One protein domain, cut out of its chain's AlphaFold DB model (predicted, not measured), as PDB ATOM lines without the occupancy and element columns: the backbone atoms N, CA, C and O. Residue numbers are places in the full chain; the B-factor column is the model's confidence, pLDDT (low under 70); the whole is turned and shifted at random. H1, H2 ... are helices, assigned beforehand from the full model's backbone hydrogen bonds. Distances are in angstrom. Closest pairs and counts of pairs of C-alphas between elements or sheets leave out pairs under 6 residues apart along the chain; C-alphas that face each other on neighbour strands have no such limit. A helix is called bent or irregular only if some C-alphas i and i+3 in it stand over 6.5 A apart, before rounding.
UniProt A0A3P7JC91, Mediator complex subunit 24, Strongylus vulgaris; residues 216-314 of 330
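Overview. This is residues 216 to 314 of the 330 residues of the protein "Mediator complex subunit 24" of Strongylus vulgaris (UniProt A0A3P7JC91). Two helices that run nearly antiparallel with a gap between them, H2 and H3, make the middle of this model; on one side H1 crosses H2 and reaches H3 with its residues 225 to 228, and on the other side H4 crosses H2 and meets H3 only at a corner, while H5 packs on H3 and on residues 256 to 261 of H2. A long loop, residues 229 to 241, swings out from the end of H1 before H2 begins. The printed part has 99 residues with five named helices, H1 to H5 in order, and no named strand; the class is all helix. It is compact and rounded, with a radius of gyration of the C-alphas of 12.6 A and spans of 37 by 34 by 25 A.

Along the chain. Begin at C-alpha 216, at (-19.208, 19.056, -11.736); from there H1 runs over residues 216 to 228, 19.8 A. H1 is neither bent nor irregular, but only just: C-alphas 220 and 223 are 6.4 A apart. Find C-alpha 242 at (-2.647, 27.791, 2.263), where H2, residues 242 to 262, starts its 30.1 A. H2 has a kink of 32 degrees near residue 249 and is only just irregular, with C-alphas 247 and 250 6.8 A apart. H3 holds residues 267 to 279, 20.5 A, and is irregular: C-alphas 276 and 279 are 7.3 A apart. H4 follows at residues 281 to 293, 18.7 A, and H5 at residues 298 to 312, 21.1 A, ending at C-alpha 312, (-17.718, 48.595, 6.898).

Arrangement. Helix packing is mostly crossed. Look first at Lys 222 and Ile 255, the closest C-alphas of H1 and H2, 6.5 A apart; these helices touch about perpendicular, at 90 degrees. H1 touches H3 with residues 225 to 228 alone, about perpendicular at 79 degrees, closest at the C-alphas of Leu 228 and Ile 273, 4.9 A. H2 and H3 are close but not clearly touching, at a shallow tilt of 12 degrees, opposite ways; their closest C-alphas, Ile 256 and Val 270, are 7.2 A apart. H2 touches H4 with residues 246 to 253 alone, at a steep tilt of 56 degrees, closest at the C-alphas of Gly 253 and Ile 287, 5.6 A. H2 touches H5 with residues 256 to 261 alone, at a steep tilt of 61 degrees, closest at the C-alphas of Phe 260 and Ala 299, 5.0 A. H3 touches H5, at a steep tilt of 51 degrees, closest at the C-alphas of Ala 271 and Cys 306, 6.1 A. H3 and H4 touch only at the corner, where the C-alphas of Phe 277 and Leu 284 are 6.0 A apart. H4 and H5 form a helical hairpin but only just touch, with 3 pairs of C-alphas within 8 A, the closest being Leu 291 and Arg 300 at 7.1 A. H1 is apart from H4 and H5. Every O i to N i+4 pair is within hydrogen-bond range in H4 and H5, against 6 of 9 in H1, 12 of 17 in H2 and 6 of 9 in H3.

Size, cuts and confidence. The C-alphas of His 238 and Glu 298 are the two farthest apart, at 37.1 A. The printed part has no cut. The link from H1 to H2 is long, with 13 residues; the other three links are tight. The mean pLDDT of the printed part is 89.9, and residue 314 alone is under 70.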
ATOM      1  N   GLU A 216     -19.378  20.094 -12.757       88.25
ATOM      2  CA  GLU A 216     -19.208  19.056 -11.736       88.25
ATOM      3  C   GLU A 216     -18.350  19.559 -10.566       88.25
ATOM      4  O   GLU A 216     -18.720  19.412  -9.400       88.25
ATOM      5  N   LEU A 217     -17.235  20.227 -10.878       88.38
ATOM      6  CA  LEU A 217     -16.364  20.861  -9.884       88.38
ATOM      7  C   LEU A 217     -17.098  21.975  -9.126       88.38
ATOM      8  O   LEU A 217     -17.031  22.034  -7.897       88.38
ATOM      9  N   LYS A 218     -17.847  22.828  -9.840       90.38
ATOM     10  CA  LYS A 218     -18.657  23.887  -9.214       90.38
ATOM     11  C   LYS A 218     -19.731  23.290  -8.303       90.38
ATOM     12  O   LYS A 218     -19.917  23.778  -7.191       90.38
ATOM     13  N   ALA A 219     -20.399  22.216  -8.724       88.31
ATOM     14  CA  ALA A 219     -21.401  21.523  -7.920       88.31
ATOM     15  C   ALA A 219     -20.803  20.938  -6.630       88.31
ATOM     16  O   ALA A 219     -21.380  21.120  -5.558       88.31
ATOM     17  N   ALA A 220     -19.619  20.321  -6.705       88.06
ATOM     18  CA  ALA A 220     -18.920  19.783  -5.537       88.06
ATOM     19  C   ALA A 220     -18.525  20.875  -4.523       88.06
ATOM     20  O   ALA A 220     -18.612  20.668  -3.311       88.06
ATOM     21  N   TYR A 221     -18.119  22.054  -5.004       92.00
ATOM     22  CA  TYR A 221     -17.781  23.190  -4.141       92.00
ATOM     23  C   TYR A 221     -19.003  23.958  -3.629       92.00
ATOM     24  O   TYR A 221     -18.910  24.607  -2.586       92.00
ATOM     25  N   LYS A 222     -20.154  23.875  -4.306       91.69
ATOM     26  CA  LYS A 222     -21.379  24.593  -3.918       91.69
ATOM     27  C   LYS A 222     -21.791  24.270  -2.482       91.69
ATOM     28  O   LYS A 222     -22.057  25.190  -1.713       91.69
ATOM     29  N   ASP A 223     -21.753  22.991  -2.102       88.62
ATOM     30  CA  ASP A 223     -22.027  22.546  -0.729       88.62
ATOM     31  C   ASP A 223     -21.041  23.158   0.282       88.62
ATOM     32  O   ASP A 223     -21.449  23.714   1.300       88.62
ATOM     33  N   ARG A 224     -19.742  23.157  -0.041       91.06
ATOM     34  CA  ARG A 224     -18.692  23.739   0.814       91.06
ATOM     35  C   ARG A 224     -18.903  25.234   1.051       91.06
ATOM     36  O   ARG A 224     -18.748  25.701   2.175       91.06
ATOM     37  N   VAL A 225     -19.285  25.978   0.013       91.88
ATOM     38  CA  VAL A 225     -19.570  27.417   0.117       91.88
ATOM     39  C   VAL A 225     -20.826  27.673   0.952       91.88
ATOM     40  O   VAL A 225     -20.851  28.618   1.736       91.88
ATOM     41  N   LEU A 226     -21.859  26.829   0.842       88.88
ATOM     42  CA  LEU A 226     -23.081  26.981   1.639       88.88
ATOM     43  C   LEU A 226     -22.824  26.830   3.142       88.88
ATOM     44  O   LEU A 226     -23.417  27.574   3.921       88.88
ATOM     45  N   ARG A 227     -21.891  25.960   3.549       89.81
ATOM     46  CA  ARG A 227     -21.488  25.802   4.961       89.81
ATOM     47  C   ARG A 227     -20.945  27.096   5.580       89.81
ATOM     48  O   ARG A 227     -21.149  27.348   6.768       89.81
ATOM     49  N   LEU A 228     -20.344  27.981   4.777       89.81
ATOM     50  CA  LEU A 228     -19.859  29.278   5.264       89.81
ATOM     51  C   LEU A 228     -20.990  30.179   5.770       89.81
ATOM     52  O   LEU A 228     -20.765  30.968   6.689       89.81
ATOM     53  N   LYS A 229     -22.218  30.033   5.249       87.38
ATOM     54  CA  LYS A 229     -23.393  30.764   5.758       87.38
ATOM     55  C   LYS A 229     -23.654  30.480   7.237       87.38
ATOM     56  O   LYS A 229     -24.146  31.347   7.958       87.38
ATOM     57  N   GLU A 230     -23.312  29.274   7.676       85.81
ATOM     58  CA  GLU A 230     -23.482  28.778   9.042       85.81
ATOM     59  C   GLU A 230     -22.208  28.952   9.882       85.81
ATOM     60  O   GLU A 230     -22.094  28.390  10.969       85.81
ATOM     61  N   ARG A 231     -21.242  29.752   9.400       81.50
ATOM     62  CA  ARG A 231     -19.925  29.972  10.023       81.50
ATOM     63  C   ARG A 231     -19.076  28.701  10.138       81.50
ATOM     64  O   ARG A 231     -18.152  28.652  10.949       81.50
ATOM     65  N   GLN A 232     -19.360  27.691   9.320       88.06
ATOM     66  CA  GLN A 232     -18.560  26.477   9.243       88.06
ATOM     67  C   GLN A 232     -17.530  26.617   8.123       88.06
ATOM     68  O   GLN A 232     -17.882  26.707   6.946       88.06
ATOM     69  N   LEU A 233     -16.251  26.653   8.497       89.50
ATOM     70  CA  LEU A 233     -15.151  26.696   7.538       89.50
ATOM     71  C   LEU A 233     -15.060  25.353   6.811       89.50
ATOM     72  O   LEU A 233     -15.110  24.297   7.441       89.50
ATOM     73  N   PHE A 234     -14.903  25.384   5.489       89.94
ATOM     74  CA  PHE A 234     -14.655  24.165   4.711       89.94
ATOM     75  C   PHE A 234     -13.167  23.784   4.662       89.94
ATOM     76  O   PHE A 234     -12.822  22.741   4.112       89.94
ATOM     77  N   TRP A 235     -12.296  24.622   5.229       91.62
ATOM     78  CA  TRP A 235     -10.883  24.339   5.449       91.62
ATOM     79  C   TRP A 235     -10.603  24.255   6.948       91.62
ATOM     80  O   TRP A 235     -11.226  24.953   7.749       91.62
ATOM     81  N   ASP A 236      -9.632  23.427   7.316       90.00
ATOM     82  CA  ASP A 236      -9.106  23.372   8.674       90.00
ATOM     83  C   ASP A 236      -7.830  24.222   8.758       90.00
ATOM     84  O   ASP A 236      -6.824  23.870   8.134       90.00
ATOM     85  N   PRO A 237      -7.829  25.322   9.532       84.88
ATOM     86  CA  PRO A 237      -6.649  26.157   9.709       84.88
ATOM     87  C   PRO A 237      -5.427  25.392  10.246       84.88
ATOM     88  O   PRO A 237      -4.298  25.814  10.032       84.88
ATOM     89  N   HIS A 238      -5.582  24.268  10.941       85.50
ATOM     90  CA  HIS A 238      -4.436  23.529  11.483       85.50
ATOM     91  C   HIS A 238      -3.752  22.619  10.461       85.50
ATOM     92  O   HIS A 238      -2.562  22.342  10.600       85.50
ATOM     93  N   THR A 239      -4.473  22.179   9.430       89.75
ATOM     94  CA  THR A 239      -3.995  21.142   8.504       89.75
ATOM     95  C   THR A 239      -3.997  21.569   7.039       89.75
ATOM     96  O   THR A 239      -3.336  20.926   6.226       89.75
ATOM     97  N   CYS A 240      -4.681  22.657   6.668       92.12
ATOM     98  CA  CYS A 240      -4.726  23.100   5.276       92.12
ATOM     99  C   CYS A 240      -3.352  23.575   4.785       92.12
ATOM    100  O   CYS A 240      -2.607  24.205   5.530       92.12
ATOM    101  N   ASN A 241      -3.019  23.337   3.518       94.62
ATOM    102  CA  ASN A 241      -1.949  24.075   2.852       94.62
ATOM    103  C   ASN A 241      -2.555  25.359   2.264       94.62
ATOM    104  O   ASN A 241      -3.482  25.292   1.455       94.62
ATOM    105  N   TYR A 242      -2.058  26.523   2.685       94.31
ATOM    106  CA  TYR A 242      -2.647  27.791   2.263       94.31
ATOM    107  C   TYR A 242      -2.419  28.089   0.782       94.31
ATOM    108  O   TYR A 242      -3.331  28.603   0.146       94.31
ATOM    109  N   GLY A 243      -1.268  27.722   0.209       91.94
ATOM    110  CA  GLY A 243      -1.003  27.896  -1.222       91.94
ATOM    111  C   GLY A 243      -2.003  27.132  -2.083       91.94
ATOM    112  O   GLY A 243      -2.593  27.699  -3.000       91.94
ATOM    113  N   GLN A 244      -2.294  25.881  -1.717       92.88
ATOM    114  CA  GLN A 244      -3.351  25.085  -2.345       92.88
ATOM    115  C   GLN A 244      -4.731  25.716  -2.148       92.88
ATOM    116  O   GLN A 244      -5.469  25.873  -3.118       92.88
ATOM    117  N   LEU A 245      -5.055  26.144  -0.923       94.69
ATOM    118  CA  LEU A 245      -6.336  26.779  -0.620       94.69
ATOM    119  C   LEU A 245      -6.563  28.047  -1.458       94.69
ATOM    120  O   LEU A 245      -7.675  28.263  -1.934       94.69
ATOM    121  N   LEU A 246      -5.527  28.862  -1.697       94.81
ATOM    122  CA  LEU A 246      -5.652  30.046  -2.553       94.81
ATOM    123  C   LEU A 246      -6.100  29.676  -3.971       94.81
ATOM    124  O   LEU A 246      -6.961  30.354  -4.525       94.81
ATOM    125  N   HIS A 247      -5.599  28.576  -4.543       89.94
ATOM    126  CA  HIS A 247      -6.006  28.116  -5.877       89.94
ATOM    127  C   HIS A 247      -7.491  27.734  -5.977       89.94
ATOM    128  O   HIS A 247      -8.044  27.731  -7.076       89.94
ATOM    129  N   GLU A 248      -8.153  27.466  -4.850       92.06
ATOM    130  CA  GLU A 248      -9.585  27.166  -4.793       92.06
ATOM    131  C   GLU A 248     -10.457  28.435  -4.744       92.06
ATOM    132  O   GLU A 248     -11.645  28.388  -5.075       92.06
ATOM    133  N   MET A 249      -9.893  29.589  -4.363       94.62
ATOM    134  CA  MET A 249     -10.648  30.839  -4.183       94.62
ATOM    135  C   MET A 249     -11.375  31.340  -5.440       94.62
ATOM    136  O   MET A 249     -12.497  31.825  -5.295       94.62
ATOM    137  N   PRO A 250     -10.839  31.199  -6.667       94.38
ATOM    138  CA  PRO A 250     -11.578  31.506  -7.889       94.38
ATOM    139  C   PRO A 250     -12.879  30.701  -8.041       94.38
ATOM    140  O   PRO A 250     -13.891  31.259  -8.454       94.38
ATOM    141  N   ILE A 251     -12.887  29.417  -7.657       94.50
ATOM    142  CA  ILE A 251     -14.087  28.560  -7.709       94.50
ATOM    143  C   ILE A 251     -15.123  29.067  -6.704       94.50
ATOM    144  O   ILE A 251     -16.307  29.184  -7.020       94.50
ATOM    145  N   VAL A 252     -14.670  29.399  -5.491       94.81
ATOM    146  CA  VAL A 252     -15.519  29.969  -4.438       94.81
ATOM    147  C   VAL A 252     -16.120  31.302  -4.882       94.81
ATOM    148  O   VAL A 252     -17.328  31.499  -4.750       94.81
ATOM    149  N   GLY A 253     -15.302  32.193  -5.445       94.88
ATOM    150  CA  GLY A 253     -15.742  33.472  -5.996       94.88
ATOM    151  C   GLY A 253     -16.794  33.298  -7.089       94.88
ATOM    152  O   GLY A 253     -17.825  33.965  -7.051       94.88
ATOM    153  N   GLU A 254     -16.581  32.354  -8.005       94.19
ATOM    154  CA  GLU A 254     -17.505  32.056  -9.100       94.19
ATOM    155  C   GLU A 254     -18.855  31.526  -8.590       94.19
ATOM    156  O   GLU A 254     -19.905  31.965  -9.054       94.19
ATOM    157  N   ILE A 255     -18.855  30.642  -7.588       94.31
ATOM    158  CA  ILE A 255     -20.090  30.136  -6.965       94.31
ATOM    159  C   ILE A 255     -20.872  31.263  -6.283       94.31
ATOM    160  O   ILE A 255     -22.095  31.331  -6.407       94.31
ATOM    161  N   ILE A 256     -20.183  32.158  -5.569       94.50
ATOM    162  CA  ILE A 256     -20.826  33.314  -4.932       94.50
ATOM    163  C   ILE A 256     -21.390  34.260  -5.998       94.50
ATOM    164  O   ILE A 256     -22.503  34.766  -5.849       94.50
ATOM    165  N   LEU A 257     -20.653  34.480  -7.087       93.75
ATOM    166  CA  LEU A 257     -21.097  35.317  -8.195       93.75
ATOM    167  C   LEU A 257     -22.345  34.734  -8.876       93.75
ATOM    168  O   LEU A 257     -23.270  35.483  -9.192       93.75
ATOM    169  N   ASP A 258     -22.410  33.414  -9.055       92.56
ATOM    170  CA  ASP A 258     -23.590  32.727  -9.589       92.56
ATOM    171  C   ASP A 258     -24.816  32.879  -8.690       92.56
ATOM    172  O   ASP A 258     -25.921  33.047  -9.204       92.56
ATOM    173  N   TYR A 259     -24.656  32.930  -7.363       92.06
ATOM    174  CA  TYR A 259     -25.785  33.214  -6.475       92.06
ATOM    175  C   TYR A 259     -26.453  34.558  -6.770       92.06
ATOM    176  O   TYR A 259     -27.681  34.627  -6.755       92.06
ATOM    177  N   PHE A 260     -25.680  35.595  -7.104       91.69
ATOM    178  CA  PHE A 260     -26.236  36.883  -7.535       91.69
ATOM    179  C   PHE A 260     -26.858  36.839  -8.938       91.69
ATOM    180  O   PHE A 260     -27.751  37.630  -9.232       91.69
ATOM    181  N   LYS A 261     -26.412  35.935  -9.821       90.06
ATOM    182  CA  LYS A 261     -27.022  35.750 -11.151       90.06
ATOM    183  C   LYS A 261     -28.359  35.007 -11.059       90.06
ATOM    184  O   LYS A 261     -29.295  35.335 -11.783       90.06
ATOM    185  N   GLU A 262     -28.435  33.997 -10.195       89.44
ATOM    186  CA  GLU A 262     -29.553  33.051 -10.121       89.44
ATOM    187  C   GLU A 262     -30.678  33.498  -9.177       89.44
ATOM    188  O   GLU A 262     -31.834  33.119  -9.377       89.44
ATOM    189  N   ARG A 263     -30.369  34.260  -8.118       83.69
ATOM    190  CA  ARG A 263     -31.311  34.544  -7.024       83.69
ATOM    191  C   ARG A 263     -31.479  36.038  -6.780       83.69
ATOM    192  O   ARG A 263     -30.522  36.801  -6.796       83.69
ATOM    193  N   LYS A 264     -32.714  36.441  -6.477       77.81
ATOM    194  CA  LYS A 264     -33.028  37.777  -5.948       77.81
ATOM    195  C   LYS A 264     -32.929  37.756  -4.420       77.81
ATOM    196  O   LYS A 264     -33.260  36.736  -3.822       77.81
ATOM    197  N   HIS A 265     -32.544  38.879  -3.811       82.19
ATOM    198  CA  HIS A 265     -32.491  39.064  -2.351       82.19
ATOM    199  C   HIS A 265     -31.545  38.088  -1.621       82.19
ATOM    200  O   HIS A 265     -31.933  37.442  -0.651       82.19
ATOM    201  N   ILE A 266     -30.312  37.936  -2.116       88.88
ATOM    202  CA  ILE A 266     -29.307  37.001  -1.575       88.88
ATOM    203  C   ILE A 266     -28.246  37.686  -0.694       88.88
ATOM    204  O   ILE A 266     -27.330  37.038  -0.188       88.88
ATOM    205  N   GLU A 267     -28.355  39.000  -0.508       87.44
ATOM    206  CA  GLU A 267     -27.339  39.845   0.115       87.44
ATOM    207  C   GLU A 267     -27.023  39.420   1.552       87.44
ATOM    208  O   GLU A 267     -25.853  39.374   1.914       87.44
ATOM    209  N   GLU A 268     -28.026  39.050   2.355       87.62
ATOM    210  CA  GLU A 268     -27.808  38.591   3.735       87.62
ATOM    211  C   GLU A 268     -27.050  37.261   3.798       87.62
ATOM    212  O   GLU A 268     -26.140  37.082   4.608       87.62
ATOM    213  N   ASP A 269     -27.419  36.319   2.931       88.12
ATOM    214  CA  ASP A 269     -26.783  35.008   2.856       88.12
ATOM    215  C   ASP A 269     -25.317  35.142   2.443       88.12
ATOM    216  O   ASP A 269     -24.431  34.541   3.053       88.12
ATOM    217  N   VAL A 270     -25.057  35.967   1.429       90.25
ATOM    218  CA  VAL A 270     -23.701  36.232   0.952       90.25
ATOM    219  C   VAL A 270     -22.900  37.054   1.965       90.25
ATOM    220  O   VAL A 270     -21.716  36.783   2.162       90.25
ATOM    221  N   ALA A 271     -23.526  37.988   2.683       90.19
ATOM    222  CA  ALA A 271     -22.865  38.727   3.754       90.19
ATOM    223  C   ALA A 271     -22.368  37.788   4.862       90.19
ATOM    224  O   ALA A 271     -21.246  37.944   5.347       90.19
ATOM    225  N   ARG A 272     -23.148  36.754   5.217       90.25
ATOM    226  CA  ARG A 272     -22.716  35.710   6.167       90.25
ATOM    227  C   ARG A 272     -21.537  34.896   5.637       90.25
ATOM    228  O   ARG A 272     -20.620  34.618   6.406       90.25
ATOM    229  N   ILE A 273     -21.530  34.571   4.341       92.25
ATOM    230  CA  ILE A 273     -20.390  33.911   3.684       92.25
ATOM    231  C   ILE A 273     -19.134  34.782   3.810       92.25
ATOM    232  O   ILE A 273     -18.109  34.300   4.286       92.25
ATOM    233  N   PHE A 274     -19.205  36.070   3.464       91.94
ATOM    234  CA  PHE A 274     -18.058  36.977   3.590       91.94
ATOM    235  C   PHE A 274     -17.616  37.184   5.041       91.94
ATOM    236  O   PHE A 274     -16.419  37.223   5.322       91.94
ATOM    237  N   ALA A 275     -18.557  37.235   5.985       88.38
ATOM    238  CA  ALA A 275     -18.244  37.337   7.405       88.38
ATOM    239  C   ALA A 275     -17.460  36.117   7.931       88.38
ATOM    240  O   ALA A 275     -16.667  36.271   8.863       88.38
ATOM    241  N   ALA A 276     -17.625  34.929   7.334       89.06
ATOM    242  CA  ALA A 276     -16.846  33.742   7.692       89.06
ATOM    243  C   ALA A 276     -15.343  33.893   7.375       89.06
ATOM    244  O   ALA A 276     -14.510  33.295   8.055       89.06
ATOM    245  N   PHE A 277     -14.976  34.753   6.417       88.75
ATOM    246  CA  PHE A 277     -13.580  35.034   6.061       88.75
ATOM    247  C   PHE A 277     -12.889  36.060   6.972       88.75
ATOM    248  O   PHE A 277     -11.702  36.309   6.796       88.75
ATOM    249  N   ARG A 278     -13.557  36.636   7.985       80.50
ATOM    250  CA  ARG A 278     -12.966  37.680   8.860       80.50
ATOM    251  C   ARG A 278     -11.680  37.265   9.589       80.50
ATOM    252  O   ARG A 278     -10.923  38.125  10.020       80.50
ATOM    253  N   LYS A 279     -11.443  35.961   9.769       78.94
ATOM    254  CA  LYS A 279     -10.207  35.412  10.367       78.94
ATOM    255  C   LYS A 279      -9.183  34.931   9.328       78.94
ATOM    256  O   LYS A 279      -8.191  34.313   9.696       78.94
ATOM    257  N   ALA A 280      -9.460  35.160   8.049       88.62
ATOM    258  CA  ALA A 280      -8.654  34.765   6.902       88.62
ATOM    259  C   ALA A 280      -8.751  35.868   5.832       88.62
ATOM    260  O   ALA A 280      -9.293  35.666   4.741       88.62
ATOM    261  N   ASN A 281      -8.268  37.063   6.180       90.56
ATOM    262  CA  ASN A 281      -8.288  38.244   5.318       90.56
ATOM    263  C   ASN A 281      -7.613  37.990   3.966       90.56
ATOM    264  O   ASN A 281      -8.086  38.498   2.955       90.56
ATOM    265  N   CYS A 282      -6.564  37.168   3.922       94.38
ATOM    266  CA  CYS A 282      -5.893  36.757   2.692       94.38
ATOM    267  C   CYS A 282      -6.862  36.123   1.682       94.38
ATOM    268  O   CYS A 282      -6.817  36.464   0.502       94.38
ATOM    269  N   LEU A 283      -7.794  35.277   2.133       95.19
ATOM    270  CA  LEU A 283      -8.792  34.638   1.269       95.19
ATOM    271  C   LEU A 283      -9.817  35.654   0.757       95.19
ATOM    272  O   LEU A 283     -10.181  35.633  -0.418       95.19
ATOM    273  N   LEU A 284     -10.246  36.585   1.614       93.56
ATOM    274  CA  LEU A 284     -11.148  37.664   1.208       93.56
ATOM    275  C   LEU A 284     -10.485  38.588   0.175       93.56
ATOM    276  O   LEU A 284     -11.102  38.932  -0.831       93.56
ATOM    277  N   VAL A 285      -9.216  38.940   0.391       93.88
ATOM    278  CA  VAL A 285      -8.385  39.688  -0.562       93.88
ATOM    279  C   VAL A 285      -8.296  38.953  -1.897       93.88
ATOM    280  O   VAL A 285      -8.492  39.578  -2.939       93.88
ATOM    281  N   CYS A 286      -8.076  37.636  -1.879       95.81
ATOM    282  CA  CYS A 286      -8.058  36.815  -3.087       95.81
ATOM    283  C   CYS A 286      -9.394  36.902  -3.840       95.81
ATOM    284  O   CYS A 286      -9.411  37.183  -5.036       95.81
ATOM    285  N   ILE A 287     -10.531  36.762  -3.153       95.25
ATOM    286  CA  ILE A 287     -11.848  36.903  -3.794       95.25
ATOM    287  C   ILE A 287     -12.018  38.300  -4.412       95.25
ATOM    288  O   ILE A 287     -12.512  38.408  -5.533       95.25
ATOM    289  N   ILE A 288     -11.585  39.367  -3.731       93.94
ATOM    290  CA  ILE A 288     -11.660  40.744  -4.248       93.94
ATOM    291  C   ILE A 288     -10.802  40.914  -5.510       93.94
ATOM    292  O   ILE A 288     -11.282  41.458  -6.504       93.94
ATOM    293  N   GLN A 289      -9.556  40.437  -5.491       93.56
ATOM    294  CA  GLN A 289      -8.631  40.516  -6.629       93.56
ATOM    295  C   GLN A 289      -9.144  39.709  -7.827       93.56
ATOM    296  O   GLN A 289      -9.186  40.209  -8.949       93.56
ATOM    297  N   TRP A 290      -9.635  38.494  -7.585       94.44
ATOM    298  CA  TRP A 290     -10.284  37.686  -8.616       94.44
ATOM    299  C   TRP A 290     -11.541  38.373  -9.180       94.44
ATOM    300  O   TRP A 290     -11.742  38.388 -10.396       94.44
ATOM    301  N   LEU A 291     -12.367  38.988  -8.322       93.19
ATOM    302  CA  LEU A 291     -13.569  39.728  -8.727       93.19
ATOM    303  C   LEU A 291     -13.220  40.961  -9.572       93.19
ATOM    304  O   LEU A 291     -13.986  41.358 -10.455       93.19
ATOM    305  N   GLU A 292     -12.063  41.577  -9.321       90.56
ATOM    306  CA  GLU A 292     -11.535  42.674 -10.127       90.56
ATOM    307  C   GLU A 292     -11.299  42.225 -11.574       90.56
ATOM    308  O   GLU A 292     -11.602  42.992 -12.494       90.56
ATOM    309  N   CYS A 293     -10.824  40.990 -11.779       89.19
ATOM    310  CA  CYS A 293     -10.572  40.365 -13.082       89.19
ATOM    311  C   CYS A 293     -11.831  39.982 -13.865       89.19
ATOM    312  O   CYS A 293     -11.745  39.844 -15.080       89.19
ATOM    313  N   GLN A 294     -12.999  39.897 -13.226       87.88
ATOM    314  CA  GLN A 294     -14.236  39.515 -13.912       87.88
ATOM    315  C   GLN A 294     -14.787  40.614 -14.827       87.88
ATOM    316  O   GLN A 294     -14.716  41.816 -14.525       87.88
ATOM    317  N   SER A 295     -15.439  40.195 -15.913       86.38
ATOM    318  CA  SER A 295     -16.163  41.091 -16.817       86.38
ATOM    319  C   SER A 295     -17.209  41.927 -16.061       86.38
ATOM    320  O   SER A 295     -17.839  41.439 -15.113       86.38
ATOM    321  N   PRO A 296     -17.408  43.206 -16.429       89.31
ATOM    322  CA  PRO A 296     -18.444  44.038 -15.825       89.31
ATOM    323  C   PRO A 296     -19.830  43.385 -15.938       89.31
ATOM    324  O   PRO A 296     -20.269  43.026 -17.025       89.31
ATOM    325  N   SER A 297     -20.529  43.238 -14.812       92.38
ATOM    326  CA  SER A 297     -21.887  42.687 -14.752       92.38
ATOM    327  C   SER A 297     -22.633  43.208 -13.523       92.38
ATOM    328  O   SER A 297     -22.016  43.703 -12.576       92.38
ATOM    329  N   GLU A 298     -23.964  43.090 -13.514       93.44
ATOM    330  CA  GLU A 298     -24.758  43.472 -12.341       93.44
ATOM    331  C   GLU A 298     -24.428  42.603 -11.123       93.44
ATOM    332  O   GLU A 298     -24.184  43.143 -10.046       93.44
ATOM    333  N   ALA A 299     -24.292  41.288 -11.312       93.75
ATOM    334  CA  ALA A 299     -23.880  40.363 -10.258       93.75
ATOM    335  C   ALA A 299     -22.530  40.764  -9.635       93.75
ATOM    336  O   ALA A 299     -22.395  40.809  -8.413       93.75
ATOM    337  N   ARG A 300     -21.547  41.159 -10.461       93.94
ATOM    338  CA  ARG A 300     -20.249  41.664  -9.984       93.94
ATOM    339  C   ARG A 300     -20.409  42.928  -9.136       93.94
ATOM    340  O   ARG A 300     -19.772  43.044  -8.090       93.94
ATOM    341  N   ARG A 301     -21.254  43.877  -9.565       93.75
ATOM    342  CA  ARG A 301     -21.534  45.108  -8.802       93.75
ATOM    343  C   ARG A 301     -22.190  44.802  -7.456       93.75
ATOM    344  O   ARG A 301     -21.804  45.399  -6.454       93.75
ATOM    345  N   GLN A 302     -23.153  43.886  -7.428       94.25
ATOM    346  CA  GLN A 302     -23.853  43.481  -6.208       94.25
ATOM    347  C   GLN A 302     -22.916  42.770  -5.227       94.25
ATOM    348  O   GLN A 302     -22.858  43.151  -4.058       94.25
ATOM    349  N   MET A 303     -22.095  41.835  -5.714       95.19
ATOM    350  CA  MET A 303     -21.074  41.167  -4.905       95.19
ATOM    351  C   MET A 303     -20.082  42.169  -4.302       95.19
ATOM    352  O   MET A 303     -19.833  42.132  -3.100       95.19
ATOM    353  N   ALA A 304     -19.577  43.120  -5.096       93.69
ATOM    354  CA  ALA A 304     -18.665  44.155  -4.606       93.69
ATOM    355  C   ALA A 304     -19.304  45.052  -3.526       93.69
ATOM    356  O   ALA A 304     -18.651  45.386  -2.537       93.69
ATOM    357  N   ARG A 305     -20.584  45.420  -3.682       92.06
ATOM    358  CA  ARG A 305     -21.335  46.172  -2.660       92.06
ATOM    359  C   ARG A 305     -21.489  45.374  -1.367       92.06
ATOM    360  O   ARG A 305     -21.272  45.930  -0.297       92.06
ATOM    361  N   CYS A 306     -21.806  44.086  -1.470       92.75
ATOM    362  CA  CYS A 306     -21.944  43.202  -0.316       92.75
ATOM    363  C   CYS A 306     -20.618  43.061   0.453       92.75
ATOM    364  O   CYS A 306     -20.598  43.235   1.669       92.75
ATOM    365  N   ILE A 307     -19.493  42.854  -0.248       92.31
ATOM    366  CA  ILE A 307     -18.155  42.839   0.372       92.31
ATOM    367  C   ILE A 307     -17.892  44.153   1.111       92.31
ATOM    368  O   ILE A 307     -17.472  44.137   2.267       92.31
ATOM    369  N   LYS A 308     -18.160  45.293   0.462       89.75
ATOM    370  CA  LYS A 308     -17.961  46.617   1.058       89.75
ATOM    371  C   LYS A 308     -18.761  46.781   2.355       89.75
ATOM    372  O   LYS A 308     -18.176  47.174   3.358       89.75
ATOM    373  N   MET A 309     -20.046  46.425   2.353       87.94
ATOM    374  CA  MET A 309     -20.894  46.473   3.551       87.94
ATOM    375  C   MET A 309     -20.325  45.627   4.694       87.94
ATOM    376  O   MET A 309     -20.193  46.115   5.810       87.94
ATOM    377  N   VAL A 310     -19.923  44.382   4.414       86.88
ATOM    378  CA  VAL A 310     -19.374  43.472   5.438       86.88
ATOM    379  C   VAL A 310     -18.080  44.009   6.047       86.88
ATOM    380  O   VAL A 310     -17.845  43.810   7.243       86.88
ATOM    381  N   LEU A 311     -17.249  44.672   5.237       83.88
ATOM    382  CA  LEU A 311     -16.026  45.330   5.692       83.88
ATOM    383  C   LEU A 311     -16.335  46.567   6.549       83.88
ATOM    384  O   LEU A 311     -15.725  46.728   7.604       83.88
ATOM    385  N   GLU A 312     -17.303  47.395   6.154       79.56
ATOM    386  CA  GLU A 312     -17.718  48.595   6.898       79.56
ATOM    387  C   GLU A 312     -18.381  48.249   8.244       79.56
ATOM    388  O   GLU A 312     -18.043  48.852   9.257       79.56
ATOM    389  N   GLU A 313     -19.230  47.217   8.300       70.81
ATOM    390  CA  GLU A 313     -19.847  46.713   9.544       70.81
ATOM    391  C   GLU A 313     -18.839  46.083  10.522       70.81
ATOM    392  O   GLU A 313     -19.135  45.889  11.699       70.81
ATOM    393  N   SER A 314     -17.663  45.690  10.029       56.12
ATOM    394  CA  SER A 314     -16.625  45.039  10.834       56.12
ATOM    395  C   SER A 314     -15.620  46.002  11.462       56.12
ATOM    396  O   SER A 314     -14.784  45.566  12.256       56.12
TER     397      SER A 314